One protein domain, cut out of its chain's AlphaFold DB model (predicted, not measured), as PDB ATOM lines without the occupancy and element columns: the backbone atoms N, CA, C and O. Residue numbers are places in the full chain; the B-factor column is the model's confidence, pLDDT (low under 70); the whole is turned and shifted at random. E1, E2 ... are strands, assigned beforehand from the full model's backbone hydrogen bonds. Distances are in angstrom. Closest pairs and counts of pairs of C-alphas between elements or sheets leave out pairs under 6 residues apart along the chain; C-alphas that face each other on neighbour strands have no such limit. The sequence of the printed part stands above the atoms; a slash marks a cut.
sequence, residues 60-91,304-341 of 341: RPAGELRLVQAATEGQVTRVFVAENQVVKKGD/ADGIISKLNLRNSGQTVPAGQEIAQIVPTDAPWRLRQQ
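AT A GLANCE: This is residues 60 to 91 and 304 to 341 of the 341 residues of the protein "Multidrug efflux pump subunit AcrA" of Nostoc flagelliforme CCNUN1 (UniProt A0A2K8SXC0). A small antiparallel sheet, in the order E1, E4, E3, makes the middle, with E2 and the loop from E3 to E4 reaching beyond one end and E5 beyond the other. The 70 printed residues hold five named strands, E1 to E5, and no named helix; the class is all strand, with 28 residues in named elements. The whole is only just loose, close to compact, with radius of gyration of the C-alphas 13.4 A and spans of 40 by 27 by 19 A.

HOW THE PARTS SIT: E1, residues 66 to 69, is antiparallel to E4, residues 325 to 331, at 158 degrees; N 66 and O 329, 2.9 A apart, are within hydrogen-bond range. E3, residues 306 to 311, forms a hairpin with E4, antiparallel at 151 degrees; N 309 and O 328, 2.8 A apart, are within hydrogen-bond range. E2, residues 74 to 79, and E5, residues 336 to 340, pair with no named strand; both are apart from E4.

IN THESE COORDINATES: E1 begins at C-alpha 66 (113.331, -8.019, 137.055) and is 9.8 A long, E2 13.6 A, E3 13.3 A, E4 16.7 A and E5 13.1 A, ending at C-alpha 340 (109.172, 12.607, 124.171).

THE WHOLE: Residues 92 to 303 are not printed, and C-alphas 91 and 304 are 9.1 A apart. The link E3 to E4 is long. Residues 60 to 63 and 334 to 341 have pLDDT under 70.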
ATOM      1  N   ARG A  60     109.542   6.083 131.189       66.00
ATOM      2  CA  ARG A  60     109.895   4.666 131.100       66.00
ATOM      3  C   ARG A  60     111.157   4.420 131.925       66.00
ATOM      4  O   ARG A  60     112.116   5.187 131.791       66.00
ATOM      5  N   PRO A  61     111.187   3.383 132.770       63.47
ATOM      6  CA  PRO A  61     112.418   3.006 133.447       63.47
ATOM      7  C   PRO A  61     113.457   2.609 132.391       63.47
ATOM      8  O   PRO A  61     113.149   1.836 131.482       63.47
ATOM      9  N   ALA A  62     114.673   3.155 132.467       59.44
ATOM     10  CA  ALA A  62     115.782   2.709 131.629       59.44
ATOM     11  C   ALA A  62     116.630   1.709 132.416       59.44
ATOM     12  O   ALA A  62     117.725   1.997 132.883       59.44
ATOM     13  N   GLY A  63     116.076   0.510 132.556       65.25
ATOM     14  CA  GLY A  63     116.722  -0.646 133.159       65.25
ATOM     15  C   GLY A  63     115.997  -1.921 132.747       65.25
ATOM     16  O   GLY A  63     114.849  -1.875 132.299       65.25
ATOM     17  N   GLU A  64     116.671  -3.059 132.871       78.25
ATOM     18  CA  GLU A  64     116.035  -4.356 132.666       78.25
ATOM     19  C   GLU A  64     115.051  -4.628 133.809       78.25
ATOM     20  O   GLU A  64     115.407  -4.570 134.989       78.25
ATOM     21  N   LEU A  65     113.796  -4.912 133.457       83.25
ATOM     22  CA  LEU A  65     112.778  -5.297 134.427       83.25
ATOM     23  C   LEU A  65     113.143  -6.654 135.028       83.25
ATOM     24  O   LEU A  65     113.410  -7.617 134.306       83.25
ATOM     25  N   ARG A  66     113.126  -6.750 136.358       89.38
ATOM     26  CA  ARG A  66     113.331  -8.019 137.055       89.38
ATOM     27  C   ARG A  66     111.993  -8.729 137.175       89.38
ATOM     28  O   ARG A  66     111.085  -8.243 137.845       89.38
ATOM     29  N   LEU A  67     111.875  -9.877 136.513       91.19
ATOM     30  CA  LEU A  67     110.676 -10.699 136.599       91.19
ATOM     31  C   LEU A  67     110.667 -11.485 137.908       91.19
ATOM     32  O   LEU A  67     111.686 -12.025 138.349       91.19
ATOM     33  N   VAL A  68     109.489 -11.569 138.503       92.75
ATOM     34  CA  VAL A  68     109.163 -12.496 139.577       92.75
ATOM     35  C   VAL A  68     108.192 -13.510 139.001       92.75
ATOM     36  O   VAL A  68     107.125 -13.142 138.512       92.75
ATOM     37  N   GLN A  69     108.563 -14.782 139.062       93.44
ATOM     38  CA  GLN A  69     107.763 -15.886 138.543       93.44
ATOM     39  C   GLN A  69     107.367 -16.841 139.668       93.44
ATOM     40  O   GLN A  69     108.066 -16.949 140.677       93.44
ATOM     41  N   ALA A  70     106.249 -17.541 139.492       93.38
ATOM     42  CA  ALA A  70     105.862 -18.624 140.385       93.38
ATOM     43  C   ALA A  70     106.799 -19.821 140.173       93.38
ATOM     44  O   ALA A  70     106.891 -20.352 139.071       93.38
ATOM     45  N   ALA A  71     107.500 -20.254 141.221       91.69
ATOM     46  CA  ALA A  71     108.399 -21.407 141.134       91.69
ATOM     47  C   ALA A  71     107.646 -22.749 141.061       91.69
ATOM     48  O   ALA A  71     108.183 -23.726 140.548       91.69
ATOM     49  N   THR A  72     106.408 -22.792 141.558       93.12
ATOM     50  CA  THR A  72     105.547 -23.978 141.563       93.12
ATOM     51  C   THR A  72     104.110 -23.595 141.227       93.12
ATOM     52  O   THR A  72     103.735 -22.425 141.335       93.12
ATOM     53  N   GLU A  73     103.316 -24.574 140.802       93.00
ATOM     54  CA  GLU A  73     101.898 -24.372 140.528       93.00
ATOM     55  C   GLU A  73     101.050 -24.426 141.805       93.00
ATOM     56  O   GLU A  73     101.371 -25.127 142.766       93.00
ATOM     57  N   GLY A  74      99.932 -23.703 141.815       93.06
ATOM     58  CA  GLY A  74      98.939 -23.821 142.878       93.06
ATOM     59  C   GLY A  74      98.052 -22.595 143.040       93.06
ATOM     60  O   GLY A  74      98.129 -21.630 142.282       93.06
ATOM     61  N   GLN A  75      97.175 -22.646 144.041       94.56
ATOM     62  CA  GLN A  75      96.240 -21.566 144.335       94.56
ATOM     63  C   GLN A  75      96.885 -20.511 145.237       94.56
ATOM     64  O   GLN A  75      97.384 -20.829 146.313       94.56
ATOM     65  N   VAL A  76      96.834 -19.243 144.842       94.81
ATOM     66  CA  VAL A  76      97.323 -18.122 145.652       94.81
ATOM     67  C   VAL A  76      96.403 -17.918 146.855       94.81
ATOM     68  O   VAL A  76      95.246 -17.545 146.699       94.81
ATOM     69  N   THR A  77      96.901 -18.116 148.072       94.12
ATOM     70  CA  THR A  77      96.130 -17.910 149.310       94.12
ATOM     71  C   THR A  77      96.054 -16.435 149.690       94.12
ATOM     72  O   THR A  77      95.013 -15.956 150.138       94.12
ATOM     73  N   ARG A  78      97.161 -15.700 149.533       92.56
ATOM     74  CA  ARG A  78      97.259 -14.291 149.930       92.56
ATOM     75  C   ARG A  78      98.271 -13.550 149.065       92.56
ATOM     76  O   ARG A  78      99.316 -14.101 148.724       92.56
ATOM     77  N   VAL A  79      97.952 -12.295 148.764       93.44
ATOM     78  CA  VAL A  79      98.838 -11.319 148.120       93.44
ATOM     79  C   VAL A  79      99.164 -10.248 149.157       93.44
ATOM     80  O   VAL A  79      98.261  -9.755 149.829       93.44
ATOM     81  N   PHE A  80     100.446  -9.948 149.344       92.88
ATOM     82  CA  PHE A  80     100.950  -9.074 150.412       92.88
ATOM     83  C   PHE A  80     101.381  -7.692 149.914       92.88
ATOM     84  O   PHE A  80     101.668  -6.815 150.727       92.88
ATOM     85  N   VAL A  81     101.438  -7.505 148.598       92.69
ATOM     86  CA  VAL A  81     101.945  -6.289 147.960       92.69
ATOM     87  C   VAL A  81     100.974  -5.766 146.908       92.69
ATOM     88  O   VAL A  81     100.168  -6.525 146.367       92.69
ATOM     89  N   ALA A  82     101.081  -4.479 146.598       91.50
ATOM     90  CA  ALA A  82     100.314  -3.805 145.555       91.50
ATOM     91  C   ALA A  82     101.228  -3.209 144.470       91.50
ATOM     92  O   ALA A  82     102.443  -3.085 144.645       91.50
ATOM     93  N   GLU A  83     100.643  -2.824 143.335       91.06
ATOM     94  CA  GLU A  83     101.363  -2.074 142.300       91.06
ATOM     95  C   GLU A  83     101.869  -0.727 142.840       91.06
ATOM     96  O   GLU A  83     101.240  -0.106 143.697       91.06
ATOM     97  N   ASN A  84     103.017  -0.274 142.330       90.31
ATOM     98  CA  ASN A  84     103.743   0.924 142.767       90.31
ATOM     99  C   ASN A  84     104.264   0.886 144.215       90.31
ATOM    100  O   ASN A  84     104.699   1.908 144.746       90.31
ATOM    101  N   GLN A  85     104.267  -0.285 144.856       91.81
ATOM    102  CA  GLN A  85     104.865  -0.467 146.174       91.81
ATOM    103  C   GLN A  85     106.374  -0.720 146.074       91.81
ATOM    104  O   GLN A  85     106.838  -1.460 145.203       91.81
ATOM    105  N   VAL A  86     107.136  -0.129 146.998       92.81
ATOM    106  CA  VAL A  86     108.565  -0.413 147.181       92.81
ATOM    107  C   VAL A  86     108.722  -1.747 147.909       92.81
ATOM    108  O   VAL A  86     108.120  -1.950 148.964       92.81
ATOM    109  N   VAL A  87     109.553  -2.630 147.367       94.69
ATOM    110  CA  VAL A  87     109.891  -3.935 147.938       94.69
ATOM    111  C   VAL A  87     111.398  -4.132 147.966       94.69
ATOM    112  O   VAL A  87     112.134  -3.602 147.129       94.69
ATOM    113  N   LYS A  88     111.860  -4.918 148.931       94.69
ATOM    114  CA  LYS A  88     113.237  -5.393 149.021       94.69
ATOM    115  C   LYS A  88     113.341  -6.825 148.527       94.69
ATOM    116  O   LYS A  88     112.382  -7.594 148.574       94.69
ATOM    117  N   LYS A  89     114.529  -7.219 148.082       92.38
ATOM    118  CA  LYS A  89     114.835  -8.594 147.704       92.38
ATOM    119  C   LYS A  89     114.518  -9.533 148.870       92.38
ATOM    120  O   LYS A  89     115.031  -9.366 149.973       92.38
ATOM    121  N   GLY A  90     113.710 -10.554 148.598       91.94
ATOM    122  CA  GLY A  90     113.236 -11.509 149.599       91.94
ATOM    123  C   GLY A  90     111.885 -11.161 150.231       91.94
ATOM    124  O   GLY A  90     111.300 -12.040 150.864       91.94
ATOM    125  N   ASP A  91     111.344  -9.955 150.017       94.44
ATOM    126  CA  ASP A  91     110.001  -9.609 150.491       94.44
ATOM    127  C   ASP A  91     108.957 -10.515 149.837       94.44
ATOM    128  O   ASP A  91     108.995 -10.776 148.631       94.44
ATOM    129  N   ALA A 304     114.703  -8.623 143.424       90.88
ATOM    130  CA  ALA A 304     115.581  -7.466 143.598       90.88
ATOM    131  C   ALA A 304     114.890  -6.361 144.419       90.88
ATOM    132  O   ALA A 304     113.668  -6.371 144.559       90.88
ATOM    133  N   ASP A 305     115.679  -5.411 144.926       91.62
ATOM    134  CA  ASP A 305     115.175  -4.192 145.565       91.62
ATOM    135  C   ASP A 305     114.621  -3.232 144.501       91.62
ATOM    136  O   ASP A 305     115.312  -2.912 143.529       91.62
ATOM    137  N   GLY A 306     113.393  -2.745 144.663       90.81
ATOM    138  CA  GLY A 306     112.762  -1.931 143.628       90.81
ATOM    139  C   GLY A 306     111.300  -1.596 143.869       90.81
ATOM    140  O   GLY A 306     110.757  -1.811 144.948       90.81
ATOM    141  N   ILE A 307     110.655  -1.069 142.833       90.88
ATOM    142  CA  ILE A 307     109.224  -0.755 142.827       90.88
ATOM    143  C   ILE A 307     108.500  -1.774 141.950       90.88
ATOM    144  O   ILE A 307     108.946  -2.065 140.838       90.88
ATOM    145  N   ILE A 308     107.375  -2.311 142.423       92.62
ATOM    146  CA  ILE A 308     106.525  -3.199 141.621       92.62
ATOM    147  C   ILE A 308     105.867  -2.385 140.502       92.62
ATOM    148  O   ILE A 308     104.949  -1.608 140.748       92.62
ATOM    149  N   SER A 309     106.330  -2.587 139.269       89.44
ATOM    150  CA  SER A 309     105.807  -1.952 138.052       89.44
ATOM    151  C   SER A 309     104.432  -2.488 137.673       89.44
ATOM    152  O   SER A 309     103.554  -1.751 137.238       89.44
ATOM    153  N   LYS A 310     104.277  -3.811 137.783       90.69
ATOM    154  CA  LYS A 310     103.105  -4.550 137.318       90.69
ATOM    155  C   LYS A 310     102.910  -5.791 138.169       90.69
ATOM    156  O   LYS A 310     103.881  -6.514 138.407       90.69
ATOM    157  N   LEU A 311     101.671  -6.052 138.578       92.31
ATOM    158  CA  LEU A 311     101.287  -7.233 139.342       92.31
ATOM    159  C   LEU A 311     100.234  -8.030 138.558       92.31
ATOM    160  O   LEU A 311      99.099  -7.605 138.384       92.31
ATOM    161  N   ASN A 312     100.595  -9.227 138.101       90.38
ATOM    162  CA  ASN A 312      99.725 -10.106 137.312       90.38
ATOM    163  C   ASN A 312      98.847 -11.028 138.191       90.38
ATOM    164  O   ASN A 312      98.410 -12.093 137.746       90.38
ATOM    165  N   LEU A 313      98.580 -10.628 139.437       89.06
ATOM    166  CA  LEU A 313      97.677 -11.321 140.359       89.06
ATOM    167  C   LEU A 313      96.418 -10.486 140.553       89.06
ATOM    168  O   LEU A 313      96.489  -9.363 141.043       89.06
ATOM    169  N   ARG A 314      95.261 -11.039 140.184       83.94
ATOM    170  CA  ARG A 314      93.979 -10.323 140.272       83.94
ATOM    171  C   ARG A 314      93.374 -10.389 141.669       83.94
ATOM    172  O   ARG A 314      92.832  -9.400 142.148       83.94
ATOM    173  N   ASN A 315      93.451 -11.551 142.316       82.12
ATOM    174  CA  ASN A 315      92.858 -11.796 143.628       82.12
ATOM    175  C   ASN A 315      93.436 -13.061 144.281       82.12
ATOM    176  O   ASN A 315      93.938 -13.961 143.605       82.12
ATOM    177  N   SER A 316      93.298 -13.162 145.606       86.12
ATOM    178  CA  SER A 316      93.446 -14.441 146.305       86.12
ATOM    179  C   SER A 316      92.431 -15.454 145.765       86.12
ATOM    180  O   SER A 316      91.299 -15.097 145.434       86.12
ATOM    181  N   GLY A 317      92.833 -16.716 145.681       85.94
ATOM    182  CA  GLY A 317      92.061 -17.811 145.101       85.94
ATOM    183  C   GLY A 317      92.382 -18.098 143.631       85.94
ATOM    184  O   GLY A 317      91.924 -19.113 143.113       85.94
ATOM    185  N   GLN A 318      93.179 -17.254 142.966       90.25
ATOM    186  CA  GLN A 318      93.657 -17.490 141.601       90.25
ATOM    187  C   GLN A 318      94.669 -18.646 141.566       90.25
ATOM    188  O   GLN A 318      95.602 -18.677 142.367       90.25
ATOM    189  N   THR A 319      94.517 -19.569 140.616       93.44
ATOM    190  CA  THR A 319      95.506 -20.621 140.344       93.44
ATOM    191  C   THR A 319      96.562 -20.113 139.373       93.44
ATOM    192  O   THR A 319      96.222 -19.510 138.353       93.44
ATOM    193  N   VAL A 320      97.831 -20.367 139.682       93.00
ATOM    194  CA  VAL A 320      98.978 -19.990 138.849       93.00
ATOM    195  C   VAL A 320      99.767 -21.241 138.451       93.00
ATOM    196  O   VAL A 320     100.025 -22.069 139.327       93.00
ATOM    197  N   PRO A 321     100.131 -21.441 137.169       94.38
ATOM    198  CA  PRO A 321     101.089 -22.470 136.781       94.38
ATOM    199  C   PRO A 321     102.527 -22.097 137.153       94.38
ATOM    200  O   PRO A 321     102.876 -20.924 137.319       94.38
ATOM    201  N   ALA A 322     103.386 -23.114 137.217       93.88
ATOM    202  CA  ALA A 322     104.822 -22.923 137.366       93.88
ATOM    203  C   ALA A 322     105.397 -22.105 136.192       93.88
ATOM    204  O   ALA A 322     105.023 -22.292 135.034       93.88
ATOM    205  N   GLY A 323     106.300 -21.177 136.499       91.38
ATOM    206  CA  GLY A 323     106.912 -20.250 135.546       91.38
ATOM    207  C   GLY A 323     106.041 -19.049 135.168       91.38
ATOM    208  O   GLY A 323     106.525 -18.164 134.461       91.38
ATOM    209  N   GLN A 324     104.786 -18.963 135.636       93.00
ATOM    210  CA  GLN A 324     103.949 -17.797 135.349       93.00
ATOM    211  C   GLN A 324     104.583 -16.528 135.919       93.00
ATOM    212  O   GLN A 324     104.985 -16.490 137.080       93.00
ATOM    213  N   GLU A 325     104.617 -15.469 135.116       93.31
ATOM    214  CA  GLU A 325     105.021 -14.140 135.558       93.31
ATOM    215  C   GLU A 325     103.991 -13.549 136.527       93.31
ATOM    216  O   GLU A 325     102.845 -13.286 136.157       93.31
ATOM    217  N   ILE A 326     104.434 -13.301 137.756       93.75
ATOM    218  CA  ILE A 326     103.621 -12.803 138.865       93.75
ATOM    219  C   ILE A 326     103.780 -11.297 139.032       93.75
ATOM    220  O   ILE A 326     102.783 -10.599 139.200       93.75
ATOM    221  N   ALA A 327     105.009 -10.786 138.974       93.00
ATOM    222  CA  ALA A 327     105.278  -9.359 139.117       93.00
ATOM    223  C   ALA A 327     106.510  -8.922 138.317       93.00
ATOM    224  O   ALA A 327     107.427  -9.711 138.086       93.00
ATOM    225  N   GLN A 328     106.547  -7.644 137.947       92.50
ATOM    226  CA  GLN A 328     107.720  -6.981 137.375       92.50
ATOM    227  C   GLN A 328     108.241  -5.944 138.362       92.50
ATOM    228  O   GLN A 328     107.489  -5.062 138.776       92.50
ATOM    229  N   ILE A 329     109.519  -6.024 138.715       91.19
ATOM    230  CA  ILE A 329     110.177  -5.076 139.617       91.19
ATOM    231  C   ILE A 329     111.094  -4.171 138.797       91.19
ATOM    232  O   ILE A 329     111.937  -4.658 138.038       91.19
ATOM    233  N   VAL A 330     110.933  -2.857 138.964       90.12
ATOM    234  CA  VAL A 330     111.882  -1.845 138.489       90.12
ATOM    235  C   VAL A 330     112.941  -1.646 139.571       90.12
ATOM    236  O   VAL A 330     112.593  -1.153 140.647       90.12
ATOM    237  N   PRO A 331     114.211  -2.004 139.322       87.69
ATOM    238  CA  PRO A 331     115.280  -1.782 140.285       87.69
ATOM    239  C   PRO A 331     115.473  -0.293 140.601       87.69
ATOM    240  O   PRO A 331     115.419   0.552 139.705       87.69
ATOM    241  N   THR A 332     115.698   0.041 141.874       76.56
ATOM    242  CA  THR A 332     115.843   1.449 142.321       76.56
ATOM    243  C   THR A 332     117.157   2.092 141.850       76.56
ATOM    244  O   THR A 332     117.291   3.312 141.851       76.56
ATOM    245  N   ASP A 333     118.128   1.276 141.433       73.12
ATOM    246  CA  ASP A 333     119.429   1.669 140.883       73.12
ATOM    247  C   ASP A 333     119.400   1.938 139.364       73.12
ATOM    248  O   ASP A 333     120.409   2.346 138.787       73.12
ATOM    249  N   ALA A 334     118.251   1.754 138.701       62.47
ATOM    250  CA  ALA A 334     118.116   1.990 137.270       62.47
ATOM    251  C   ALA A 334     117.989   3.498 136.941       62.47
ATOM    252  O   ALA A 334     117.124   4.182 137.496       62.47
ATOM    253  N   PRO A 335     118.789   4.049 136.002       60.94
ATOM    254  CA  PRO A 335     118.617   5.424 135.545       60.94
ATOM    255  C   PRO A 335     117.265   5.590 134.830       60.94
ATOM    256  O   PRO A 335     116.839   4.733 134.060       60.94
ATOM    257  N   TRP A 336     116.571   6.709 135.040       59.75
ATOM    258  CA  TRP A 336     115.305   7.006 134.355       59.75
ATOM    259  C   TRP A 336     115.586   7.707 133.015       59.75
ATOM    260  O   TRP A 336     116.371   8.654 132.975       59.75
ATOM    261  N   ARG A 337     114.952   7.285 131.909       60.41
ATOM    262  CA  ARG A 337     115.037   7.998 130.617       60.41
ATOM    263  C   ARG A 337     113.660   8.504 130.200       60.41
ATOM    264  O   ARG A 337     112.717   7.735 130.040       60.41
ATOM    265  N   LEU A 338     113.563   9.811 129.982       56.81
ATOM    266  CA  LEU A 338     112.382  10.452 129.412       56.81
ATOM    267  C   LEU A 338     112.465  10.366 127.886       56.81
ATOM    268  O   LEU A 338     113.450  10.809 127.296       56.81
ATOM    269  N   ARG A 339     111.437   9.810 127.240       51.69
ATOM    270  CA  ARG A 339     111.283   9.857 125.780       51.69
ATOM    271  C   ARG A 339     110.064  10.720 125.462       51.69
ATOM    272  O   ARG A 339     108.967  10.408 125.921       51.69
ATOM    273  N   GLN A 340     110.271  11.811 124.726       50.50
ATOM    274  CA  GLN A 340     109.172  12.607 124.171       50.50
ATOM    275  C   GLN A 340     108.538  11.839 123.003       50.50
ATOM    276  O   GLN A 340     109.259  11.143 122.279       50.50
ATOM    277  N   GLN A 341     107.208  11.900 122.894       48.09
ATOM    278  CA  GLN A 341     106.457  11.346 121.763       48.09
ATOM    279  C   GLN A 341     106.471  12.289 120.569       48.09
ATOM    280  O   GLN A 341     106.362  13.515 120.800       48.09
TER     281      GLN A 341